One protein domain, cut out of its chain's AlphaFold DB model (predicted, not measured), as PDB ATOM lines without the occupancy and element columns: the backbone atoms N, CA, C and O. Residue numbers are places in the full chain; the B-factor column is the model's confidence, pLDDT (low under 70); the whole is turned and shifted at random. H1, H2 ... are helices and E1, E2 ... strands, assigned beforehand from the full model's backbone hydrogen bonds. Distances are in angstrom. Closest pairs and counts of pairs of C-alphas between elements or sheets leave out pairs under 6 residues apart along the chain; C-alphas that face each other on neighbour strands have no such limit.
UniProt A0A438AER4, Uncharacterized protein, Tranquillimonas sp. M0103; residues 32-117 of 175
ATOM      1  N   ASP A  32      22.803  17.795 -49.930       95.25
ATOM      2  CA  ASP A  32      23.424  18.619 -50.977       95.25
ATOM      3  C   ASP A  32      24.959  18.746 -50.818       95.25
ATOM      4  O   ASP A  32      25.577  19.700 -51.289       95.25
ATOM      5  N   SER A  33      25.594  17.783 -50.142       96.44
ATOM      6  CA  SER A  33      27.051  17.759 -49.942       96.44
ATOM      7  C   SER A  33      27.820  17.139 -51.110       96.44
ATOM      8  O   SER A  33      27.307  16.318 -51.867       96.44
ATOM      9  N   ARG A  34      29.126  17.424 -51.193       96.50
ATOM     10  CA  ARG A  34      30.047  16.654 -52.043       96.50
ATOM     11  C   ARG A  34      30.382  15.314 -51.378       96.50
ATOM     12  O   ARG A  34      31.049  15.272 -50.342       96.50
ATOM     13  N   PHE A  35      29.933  14.225 -51.992       96.06
ATOM     14  CA  PHE A  35      30.126  12.848 -51.521       96.06
ATOM     15  C   PHE A  35      31.334  12.154 -52.152       96.06
ATOM     16  O   PHE A  35      31.796  11.143 -51.635       96.06
ATOM     17  N   GLY A  36      31.875  12.703 -53.239       95.56
ATOM     18  CA  GLY A  36      33.059  12.169 -53.904       95.56
ATOM     19  C   GLY A  36      33.001  12.378 -55.406       95.56
ATOM     20  O   GLY A  36      32.233  13.206 -55.898       95.56
ATOM     21  N   GLU A  37      33.817  11.617 -56.126       97.38
ATOM     22  CA  GLU A  37      33.848  11.603 -57.582       97.38
ATOM     23  C   GLU A  37      33.823  10.171 -58.103       97.38
ATOM     24  O   GLU A  37      34.294   9.243 -57.442       97.38
ATOM     25  N   THR A  38      33.298   9.992 -59.309       96.81
ATOM     26  CA  THR A  38      33.365   8.713 -60.011       96.81
ATOM     27  C   THR A  38      34.818   8.333 -60.310       96.81
ATOM     28  O   THR A  38      35.597   9.107 -60.876       96.81
ATOM     29  N   ALA A  39      35.195   7.108 -59.949       96.81
ATOM     30  CA  ALA A  39      36.503   6.556 -60.280       96.81
ATOM     31  C   ALA A  39      36.523   6.015 -61.720       96.81
ATOM     32  O   ALA A  39      35.524   5.496 -62.223       96.81
ATOM     33  N   ALA A  40      37.679   6.112 -62.382       96.62
ATOM     34  CA  ALA A  40      37.864   5.550 -63.718       96.62
ATOM     35  C   ALA A  40      37.641   4.030 -63.707       96.62
ATOM     36  O   ALA A  40      38.204   3.327 -62.874       96.62
ATOM     37  N   GLY A  41      36.808   3.535 -64.627       94.81
ATOM     38  CA  GLY A  41      36.517   2.104 -64.775       94.81
ATOM     39  C   GLY A  41      35.595   1.497 -63.709       94.81
ATOM     40  O   GLY A  41      35.290   0.314 -63.800       94.81
ATOM     41  N   ALA A  42      35.120   2.269 -62.723       94.12
ATOM     42  CA  ALA A  42      34.248   1.749 -61.664       94.12
ATOM     43  C   ALA A  42      32.768   1.646 -62.078       94.12
ATOM     44  O   ALA A  42      32.020   0.846 -61.524       94.12
ATOM     45  N   THR A  43      32.328   2.473 -63.029       92.88
ATOM     46  CA  THR A  43      30.945   2.510 -63.528       92.88
ATOM     47  C   THR A  43      30.930   2.872 -65.016       92.88
ATOM     48  O   THR A  43      31.968   3.215 -65.579       92.88
ATOM     49  N   ALA A  44      29.751   2.858 -65.645       95.31
ATOM     50  CA  ALA A  44      29.563   3.380 -67.003       95.31
ATOM     51  C   ALA A  44      29.673   4.921 -67.098       95.31
ATOM     52  O   ALA A  44      29.750   5.466 -68.197       95.31
ATOM     53  N   VAL A  45      29.665   5.632 -65.965       94.69
ATOM     54  CA  VAL A  45      29.814   7.092 -65.912       94.69
ATOM     55  C   VAL A  45      31.300   7.458 -66.059       94.69
ATOM     56  O   VAL A  45      32.138   6.789 -65.445       94.69
ATOM     57  N   PRO A  46      31.658   8.516 -66.822       96.12
ATOM     58  CA  PRO A  46      33.037   8.992 -66.928       96.12
ATOM     59  C   PRO A  46      33.688   9.237 -65.564       96.12
ATOM     60  O   PRO A  46      32.999   9.522 -64.588       96.12
ATOM     61  N   ALA A  47      35.017   9.160 -65.496       96.62
ATOM     62  CA  ALA A  47      35.763   9.477 -64.280       96.62
ATOM     63  C   ALA A  47      35.676  10.972 -63.928       96.62
ATOM     64  O   ALA A  47      35.502  11.809 -64.815       96.62
ATOM     65  N   ARG A  48      35.902  11.307 -62.650       96.19
ATOM     66  CA  ARG A  48      35.952  12.686 -62.120       96.19
ATOM     67  C   ARG A  48      34.626  13.450 -62.205       96.19
ATOM     68  O   ARG A  48      34.610  14.679 -62.195       96.19
ATOM     69  N   ILE A  49      33.501  12.742 -62.260       97.38
ATOM     70  CA  ILE A  49      32.175  13.350 -62.130       97.38
ATOM     71  C   ILE A  49      31.841  13.451 -60.646       97.38
ATOM     72  O   ILE A  49      31.795  12.441 -59.944       97.38
ATOM     73  N   SER A  50      31.625  14.673 -60.160       97.38
ATOM     74  CA  SER A  50      31.298  14.926 -58.755       97.38
ATOM     75  C   SER A  50      29.897  14.432 -58.390       97.38
ATOM     76  O   SER A  50      28.914  14.761 -59.050       97.38
ATOM     77  N   VAL A  51      29.801  13.704 -57.277       96.25
ATOM     78  CA  VAL A  51      28.538  13.325 -56.635       96.25
ATOM     79  C   VAL A  51      28.196  14.401 -55.611       96.25
ATOM     80  O   VAL A  51      28.810  14.470 -54.548       96.25
ATOM     81  N   LEU A  52      27.247  15.271 -55.955       96.50
ATOM     82  CA  LEU A  52      26.894  16.464 -55.169       96.50
ATOM     83  C   LEU A  52      25.585  16.326 -54.383       96.50
ATOM     84  O   LEU A  52      25.156  17.269 -53.726       96.50
ATOM     85  N   SER A  53      24.912  15.180 -54.481       94.88
ATOM     86  CA  SER A  53      23.693  14.943 -53.723       94.88
ATOM     87  C   SER A  53      23.472  13.465 -53.450       94.88
ATOM     88  O   SER A  53      23.831  12.609 -54.261       94.88
ATOM     89  N   MET A  54      22.863  13.183 -52.301       95.56
ATOM     90  CA  MET A  54      22.425  11.848 -51.923       95.56
ATOM     91  C   MET A  54      21.110  11.934 -51.149       95.56
ATOM     92  O   MET A  54      21.013  12.582 -50.106       95.56
ATOM     93  N   LEU A  55      20.081  11.274 -51.680       93.81
ATOM     94  CA  LEU A  55      18.730  11.239 -51.126       93.81
ATOM     95  C   LEU A  55      18.191   9.810 -51.208       93.81
ATOM     96  O   LEU A  55      18.396   9.113 -52.200       93.81
ATOM     97  N   GLY A  56      17.465   9.378 -50.177       90.62
ATOM     98  CA  GLY A  56      16.734   8.112 -50.234       90.62
ATOM     99  C   GLY A  56      15.606   8.182 -51.266       90.62
ATOM    100  O   GLY A  56      14.979   9.225 -51.417       90.62
ATOM    101  N   TYR A  57      15.300   7.072 -51.939       88.06
ATOM    102  CA  TYR A  57      14.329   7.023 -53.045       88.06
ATOM    103  C   TYR A  57      12.996   7.750 -52.759       88.06
ATOM    104  O   TYR A  57      12.635   8.687 -53.468       88.06
ATOM    105  N   SER A  58      12.302   7.408 -51.666       88.44
ATOM    106  CA  SER A  58      11.017   8.043 -51.319       88.44
ATOM    107  C   SER A  58      11.135   9.504 -50.860       88.44
ATOM    108  O   SER A  58      10.131  10.177 -50.672       88.44
ATOM    109  N   HIS A  59      12.351   9.973 -50.582       92.62
ATOM    110  CA  HIS A  59      12.649  11.353 -50.196       92.62
ATOM    111  C   HIS A  59      13.057  12.188 -51.418       92.62
ATOM    112  O   HIS A  59      12.788  13.386 -51.469       92.62
ATOM    113  N   ALA A  60      13.660  11.547 -52.423       91.81
ATOM    114  CA  ALA A  60      14.037  12.167 -53.684       91.81
ATOM    115  C   ALA A  60      12.815  12.518 -54.547       91.81
ATOM    116  O   ALA A  60      12.805  13.579 -55.166       91.81
ATOM    117  N   ALA A  61      11.776  11.675 -54.553       91.19
ATOM    118  CA  ALA A  61      10.567  11.903 -55.350       91.19
ATOM    119  C   ALA A  61       9.883  13.260 -55.068       91.19
ATOM    120  O   ALA A  61       9.724  14.033 -56.012       91.19
ATOM    121  N   PRO A  62       9.553  13.638 -53.813       89.75
ATOM    122  CA  PRO A  62       9.006  14.968 -53.539       89.75
ATOM    123  C   PRO A  62       9.941  16.104 -53.980       89.75
ATOM    124  O   PRO A  62       9.473  17.104 -54.518       89.75
ATOM    125  N   CYS A  63      11.261  15.940 -53.828       88.00
ATOM    126  CA  CYS A  63      12.232  16.939 -54.285       88.00
ATOM    127  C   CYS A  63      12.186  17.133 -55.810       88.00
ATOM    128  O   CYS A  63      12.163  18.273 -56.277       88.00
ATOM    129  N   ALA A  64      12.124  16.035 -56.571       88.62
ATOM    130  CA  ALA A  64      12.048  16.043 -58.031       88.62
ATOM    131  C   ALA A  64      10.714  16.605 -58.551       88.62
ATOM    132  O   ALA A  64      10.696  17.315 -59.550       88.62
ATOM    133  N   HIS A  65       9.609  16.329 -57.855       90.06
ATOM    134  CA  HIS A  65       8.278  16.831 -58.208       90.06
ATOM    135  C   HIS A  65       8.004  18.264 -57.722       90.06
ATOM    136  O   HIS A  65       6.916  18.783 -57.947       90.06
ATOM    137  N   GLY A  66       8.954  18.903 -57.030       89.25
ATOM    138  CA  GLY A  66       8.775  20.256 -56.495       89.25
ATOM    139  C   GLY A  66       7.865  20.347 -55.263       89.25
ATOM    140  O   GLY A  66       7.490  21.451 -54.883       89.25
ATOM    141  N   VAL A  67       7.559  19.222 -54.610       88.75
ATOM    142  CA  VAL A  67       6.724  19.134 -53.400       88.75
ATOM    143  C   VAL A  67       7.540  19.592 -52.188       88.75
ATOM    144  O   VAL A  67       8.354  18.838 -51.637       88.75
ATOM    145  N   ARG A  68       7.366  20.855 -51.796       88.06
ATOM    146  CA  ARG A  68       8.179  21.551 -50.777       88.06
ATOM    147  C   ARG A  68       7.354  22.378 -49.791       88.06
ATOM    148  O   ARG A  68       7.879  22.749 -48.741       88.06
ATOM    149  N   GLY A  69       6.101  22.684 -50.113       89.00
ATOM    150  CA  GLY A  69       5.202  23.461 -49.267       89.00
ATOM    151  C   GLY A  69       4.738  22.671 -48.046       89.00
ATOM    152  O   GLY A  69       4.584  21.455 -48.094       89.00
ATOM    153  N   LEU A  70       4.509  23.361 -46.926       90.69
ATOM    154  CA  LEU A  70       3.994  22.731 -45.708       90.69
ATOM    155  C   LEU A  70       2.641  22.065 -45.970       90.69
ATOM    156  O   LEU A  70       1.734  22.696 -46.504       90.69
ATOM    157  N   GLY A  71       2.500  20.805 -45.555       86.81
ATOM    158  CA  GLY A  71       1.295  20.013 -45.797       86.81
ATOM    159  C   GLY A  71       1.175  19.446 -47.211       86.81
ATOM    160  O   GLY A  71       0.266  18.658 -47.442       86.81
ATOM    161  N   GLU A  72       2.076  19.783 -48.142       88.62
ATOM    162  CA  GLU A  72       2.118  19.092 -49.429       88.62
ATOM    163  C   GLU A  72       2.606  17.652 -49.248       88.62
ATOM    164  O   GLU A  72       3.448  17.351 -48.391       88.62
ATOM    165  N   GLU A  73       2.073  16.760 -50.080       89.44
ATOM    166  CA  GLU A  73       2.268  15.322 -49.959       89.44
ATOM    167  C   GLU A  73       2.808  14.730 -51.257       89.44
ATOM    168  O   GLU A  73       2.477  15.170 -52.358       89.44
ATOM    169  N   ASN A  74       3.635  13.695 -51.136       91.06
ATOM    170  CA  ASN A  74       4.057  12.894 -52.272       91.06
ATOM    171  C   ASN A  74       3.952  11.404 -51.951       91.06
ATOM    172  O   ASN A  74       4.461  10.951 -50.923       91.06
ATOM    173  N   ALA A  75       3.306  10.653 -52.842       88.56
ATOM    174  CA  ALA A  75       3.198   9.204 -52.759       88.56
ATOM    175  C   ALA A  75       4.096   8.538 -53.807       88.56
ATOM    176  O   ALA A  75       4.041   8.875 -54.989       88.56
ATOM    177  N   THR A  76       4.886   7.552 -53.386       84.56
ATOM    178  CA  THR A  76       5.650   6.674 -54.282       84.56
ATOM    179  C   THR A  76       5.071   5.270 -54.234       84.56
ATOM    180  O   THR A  76       4.898   4.718 -53.142       84.56
ATOM    181  N   TYR A  77       4.817   4.677 -55.400       83.31
ATOM    182  CA  TYR A  77       4.217   3.350 -55.537       83.31
ATOM    183  C   TYR A  77       5.216   2.347 -56.114       83.31
ATOM    184  O   TYR A  77       5.843   2.600 -57.139       83.31
ATOM    185  N   GLY A  78       5.338   1.198 -55.455       79.38
ATOM    186  CA  GLY A  78       6.146   0.056 -55.876       79.38
ATOM    187  C   GLY A  78       5.630  -1.219 -55.211       79.38
ATOM    188  O   GLY A  78       4.439  -1.332 -54.933       79.38
ATOM    189  N   THR A  79       6.510  -2.181 -54.917       79.19
ATOM    190  CA  THR A  79       6.145  -3.381 -54.134       79.19
ATOM    191  C   THR A  79       5.464  -2.996 -52.814       79.19
ATOM    192  O   THR A  79       4.389  -3.505 -52.491       79.19
ATOM    193  N   GLY A  80       6.062  -2.027 -52.116       77.81
ATOM    194  CA  GLY A  80       5.417  -1.231 -51.080       77.81
ATOM    195  C   GLY A  80       5.210   0.212 -51.543       77.81
ATOM    196  O   GLY A  80       5.777   0.646 -52.548       77.81
ATOM    197  N   SER A  81       4.419   0.965 -50.786       83.75
ATOM    198  CA  SER A  81       4.189   2.391 -51.017       83.75
ATOM    199  C   SER A  81       4.656   3.217 -49.836       83.75
ATOM    200  O   SER A  81       4.646   2.752 -48.695       83.75
ATOM    201  N   SER A  82       5.017   4.467 -50.102       86.25
ATOM    202  CA  SER A  82       5.238   5.447 -49.046       86.25
ATOM    203  C   SER A  82       4.587   6.770 -49.387       86.25
ATOM    204  O   SER A  82       4.649   7.196 -50.535       86.25
ATOM    205  N   LEU A  83       4.007   7.407 -48.375       88.62
ATOM    206  CA  LEU A  83       3.512   8.774 -48.426       88.62
ATOM    207  C   LEU A  83       4.410   9.637 -47.546       88.62
ATOM    208  O   LEU A  83       4.716   9.259 -46.411       88.62
ATOM    209  N   LEU A  84       4.825  10.784 -48.067       91.69
ATOM    210  CA  LEU A  84       5.644  11.751 -47.355       91.69
ATOM    211  C   LEU A  84       4.957  13.116 -47.385       91.69
ATOM    212  O   LEU A  84       4.756  13.671 -48.462       91.69
ATOM    213  N   THR A  85       4.630  13.644 -46.206       92.25
ATOM    214  CA  THR A  85       3.940  14.929 -46.020       92.25
ATOM    215  C   THR A  85       4.878  15.927 -45.356       92.25
ATOM    216  O   THR A  85       5.408  15.649 -44.272       92.25
ATOM    217  N   GLN A  86       5.079  17.091 -45.975       92.31
ATOM    218  CA  GLN A  86       5.954  18.143 -45.449       92.31
ATOM    219  C   GLN A  86       5.445  18.677 -44.107       92.31
ATOM    220  O   GLN A  86       4.266  19.002 -43.948       92.31
ATOM    221  N   ALA A  87       6.347  18.800 -43.135       91.88
ATOM    222  CA  ALA A  87       6.030  19.207 -41.773       91.88
ATOM    223  C   ALA A  87       6.802  20.477 -41.371       91.88
ATOM    224  O   ALA A  87       7.985  20.609 -41.680       91.88
ATOM    225  N   PRO A  88       6.184  21.387 -40.589       90.44
ATOM    226  CA  PRO A  88       6.820  22.647 -40.187       90.44
ATOM    227  C   PRO A  88       7.992  22.460 -39.221       90.44
ATOM    228  O   PRO A  88       8.785  23.369 -39.005       90.44
ATOM    229  N   ARG A  89       8.071  21.295 -38.576       92.12
ATOM    230  CA  ARG A  89       9.110  20.939 -37.613       92.12
ATOM    231  C   ARG A  89       9.207  19.429 -37.495       92.12
ATOM    232  O   ARG A  89       8.287  18.708 -37.882       92.12
ATOM    233  N   ARG A  90      10.283  18.963 -36.864       91.31
ATOM    234  CA  ARG A  90      10.416  17.571 -36.433       91.31
ATOM    235  C   ARG A  90       9.172  17.143 -35.653       91.31
ATOM    236  O   ARG A  90       8.810  17.762 -34.650       91.31
ATOM    237  N   THR A  91       8.550  16.061 -36.094       86.38
ATOM    238  CA  THR A  91       7.403  15.444 -35.428       86.38
ATOM    239  C   THR A  91       7.842  14.156 -34.742       86.38
ATOM    240  O   THR A  91       8.752  13.469 -35.200       86.38
ATOM    241  N   ALA A  92       7.240  13.844 -33.595       84.62
ATOM    242  CA  ALA A  92       7.398  12.523 -32.999       84.62
ATOM    243  C   ALA A  92       6.562  11.509 -33.788       84.62
ATOM    244  O   ALA A  92       5.524  11.870 -34.345       84.62
ATOM    245  N   SER A  93       6.997  10.250 -33.794       77.75
ATOM    246  CA  SER A  93       6.186   9.164 -34.340       77.75
ATOM    247  C   SER A  93       4.878   9.047 -33.550       77.75
ATOM    248  O   SER A  93       4.906   9.019 -32.317       77.75
ATOM    249  N   ARG A  94       3.739   9.031 -34.245       73.38
ATOM    250  CA  ARG A  94       2.397   8.860 -33.663       73.38
ATOM    251  C   ARG A  94       1.524   8.092 -34.648       73.38
ATOM    252  O   ARG A  94       1.571   8.378 -35.841       73.38
ATOM    253  N   ASN A  95       0.708   7.168 -34.137       74.31
ATOM    254  CA  ASN A  95      -0.298   6.418 -34.902       74.31
ATOM    255  C   ASN A  95       0.279   5.751 -36.170       74.31
ATOM    256  O   ASN A  95      -0.216   5.970 -37.270       74.31
ATOM    257  N   GLY A  96       1.398   5.027 -36.044       69.81
ATOM    258  CA  GLY A  96       2.046   4.334 -37.170       69.81
ATOM    259  C   GLY A  96       2.783   5.229 -38.179       69.81
ATOM    260  O   GLY A  96       3.493   4.715 -39.045       69.81
ATOM    261  N   LEU A  97       2.685   6.557 -38.059       80.62
ATOM    262  CA  LEU A  97       3.402   7.511 -38.904       80.62
ATOM    263  C   LEU A  97       4.713   7.928 -38.249       80.62
ATOM    264  O   LEU A  97       4.738   8.391 -37.110       80.62
ATOM    265  N   SER A  98       5.802   7.826 -39.004       86.56
ATOM    266  CA  SER A  98       7.138   8.191 -38.537       86.56
ATOM    267  C   SER A  98       7.456   9.644 -38.868       86.56
ATOM    268  O   SER A  98       7.360  10.061 -40.021       86.56
ATOM    269  N   GLY A  99       7.898  10.414 -37.876       91.88
ATOM    270  CA  GLY A  99       8.567  11.686 -38.134       91.88
ATOM    271  C   GLY A  99       9.961  11.443 -38.712       91.88
ATOM    272  O   GLY A  99      10.716  10.623 -38.192       91.88
ATOM    273  N   THR A 100      10.300  12.138 -39.795       93.56
ATOM    274  CA  THR A 100      11.560  11.954 -40.522       93.56
ATOM    275  C   THR A 100      12.129  13.283 -41.021       93.56
ATOM    276  O   THR A 100      11.462  14.319 -40.981       93.56
ATOM    277  N   ILE A 101      13.373  13.250 -41.489       94.56
ATOM    278  CA  ILE A 101      13.991  14.336 -42.253       94.56
ATOM    279  C   ILE A 101      13.607  14.115 -43.717       94.56
ATOM    280  O   ILE A 101      13.858  13.037 -44.254       94.56
ATOM    281  N   ALA A 102      12.985  15.101 -44.359       94.31
ATOM    282  CA  ALA A 102      12.699  15.032 -45.790       94.31
ATOM    283  C   ALA A 102      14.017  15.131 -46.574       94.31
ATOM    284  O   ALA A 102      14.352  14.221 -47.326       94.31
ATOM    285  N   TRP A 103      14.798  16.173 -46.294       94.50
ATOM    286  CA  TRP A 103      16.174  16.385 -46.750       94.50
ATOM    287  C   TRP A 103      16.876  17.369 -45.803       94.50
ATOM    288  O   TRP A 103      16.227  18.082 -45.032       94.50
ATOM    289  N   SER A 104      18.205  17.414 -45.859       94.62
ATOM    290  CA  SER A 104      19.024  18.389 -45.123       94.62
ATOM    291  C   SER A 104      19.995  19.095 -46.069       94.62
ATOM    292  O   SER A 104      20.273  18.578 -47.146       94.62
ATOM    293  N   GLY A 105      20.461  20.285 -45.698       89.69
ATOM    294  CA  GLY A 105      21.202  21.199 -46.572       89.69
ATOM    295  C   GLY A 105      21.162  22.605 -46.004       89.69
ATOM    296  O   GLY A 105      21.099  22.759 -44.781       89.69
ATOM    297  N   GLY A 106      21.090  23.617 -46.874       86.81
ATOM    298  CA  GLY A 106      20.920  25.019 -46.455       86.81
ATOM    299  C   GLY A 106      19.831  25.226 -45.385       86.81
ATOM    300  O   GLY A 106      20.045  25.945 -44.415       86.81
ATOM    301  N   GLN A 107      18.700  24.518 -45.501       88.94
ATOM    302  CA  GLN A 107      17.725  24.356 -44.422       88.94
ATOM    303  C   GLN A 107      17.275  22.894 -44.337       88.94
ATOM    304  O   GLN A 107      17.013  22.249 -45.354       88.94
ATOM    305  N   THR A 108      17.147  22.372 -43.116       94.31
ATOM    306  CA  THR A 108      16.605  21.025 -42.896       94.31
ATOM    307  C   THR A 108      15.084  21.040 -42.997       94.31
ATOM    308  O   THR A 108      14.414  21.739 -42.235       94.31
ATOM    309  N   ALA A 109      14.548  20.238 -43.916       94.12
ATOM    310  CA  ALA A 109      13.120  20.003 -44.061       94.12
ATOM    311  C   ALA A 109      12.716  18.725 -43.318       94.12
ATOM    312  O   ALA A 109      13.412  17.706 -43.362       94.12
ATOM    313  N   TYR A 110      11.568  18.763 -42.648       94.62
ATOM    314  CA  TYR A 110      11.019  17.629 -41.908       94.62
ATOM    315  C   TYR A 110       9.738  17.137 -42.564       94.62
ATOM    316  O   TYR A 110       9.028  17.900 -43.212       94.62
ATOM    317  N   ALA A 111       9.414  15.867 -42.352       93.25
ATOM    318  CA  ALA A 111       8.192  15.276 -42.869       93.25
ATOM    319  C   ALA A 111       7.589  14.252 -41.909       93.25
ATOM    320  O   ALA A 111       8.265  13.716 -41.025       93.25
ATOM    321  N   ARG A 112       6.305  13.962 -42.111       92.31
ATOM    322  CA  ARG A 112       5.654  12.745 -41.619       92.31
ATOM    323  C   ARG A 112       5.670  11.721 -42.744       92.31
ATOM    324  O   ARG A 112       5.433  12.070 -43.897       92.31
ATOM    325  N   LYS A 113       5.957  10.468 -42.409       89.94
ATOM    326  CA  LYS A 113       6.050   9.375 -43.371       89.94
ATOM    327  C   LYS A 113       5.180   8.202 -42.946       89.94
ATOM    328  O   LYS A 113       5.329   7.699 -41.831       89.94
ATOM    329  N   GLY A 114       4.323   7.755 -43.858       86.94
ATOM    330  CA  GLY A 114       3.609   6.483 -43.779       86.94
ATOM    331  C   GLY A 114       4.164   5.509 -44.810       86.94
ATOM    332  O   GLY A 114       4.521   5.923 -45.911       86.94
ATOM    333  N   ASN A 115       4.257   4.228 -44.456       80.69
ATOM    334  CA  ASN A 115       4.687   3.172 -45.370       80.69
ATOM    335  C   ASN A 115       3.694   2.013 -45.337       80.69
ATOM    336  O   ASN A 115       3.282   1.596 -44.258       80.69
ATOM    337  N   THR A 116       3.421   1.424 -46.495       77.38
ATOM    338  CA  THR A 116       2.695   0.157 -46.623       77.38
ATOM    339  C   THR A 116       3.606  -0.856 -47.287       77.38
ATOM    340  O   THR A 116       4.213  -0.577 -48.318       77.38
ATOM    341  N   THR A 117       3.704  -2.045 -46.703       74.44
ATOM    342  CA  THR A 117       4.584  -3.120 -47.182       74.44
ATOM    343  C   THR A 117       4.083  -3.793 -48.455       74.44
ATOM    344  O   THR A 117       4.881  -4.383 -49.173       74.44
TER     345      THR A 117
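AT A GLANCE: This is residues 32 to 117 of the 175 residues of an uncharacterized protein of Tranquillimonas sp. M0103 (UniProt A0A438AER4). In a domain with little regular structure, a strongly twisted four-stranded sheet curls round one short helix, H1, while residues 32 to 56 make a long arm that folds back on itself. The 86 printed residues hold H1, E1, E2, E3, E4 in that order, 34 residues in a mixed class. The antiparallel sheet runs E1 E2 E4 E3. The whole is loose, radius of gyration of the C-alphas 15.4 A, spanning 48 by 32 by 21 A.

IN THESE COORDINATES: E4, residues 109 to 116, spans 22.6 A, ending at (2.695, 0.157, -46.623). E2 is 81 to 87, 19.3 A; E3 98 to 103, 14.7 A; E1 73 to 77, 13.4 A. H1, 57 to 64, spans 10.6 A from (14.329, 7.023, -53.045).

HOW THE PARTS SIT: Hairpin E1 and E2 has N 74 and O 84 at 2.9 A; E2 and E4, N 83 and O 114 at 2.9 A; hairpin E3 and E4, N 102 and O 109 at 2.8 A. H1 is on the sheet; its closest C-alphas to E1 are Pro 62 and Asn 74, 5.5 A. In H1, 2 of 4 O i to N i+4 pairs and 3 of 5 O i to N i+3 pairs are within hydrogen-bond range.

THE WHOLE: The farthest C-alphas, Ala 40 and Asn 95, are 47.8 A apart. The printed part has no cut and no long link between named elements; residue 96 is under pLDDT 70.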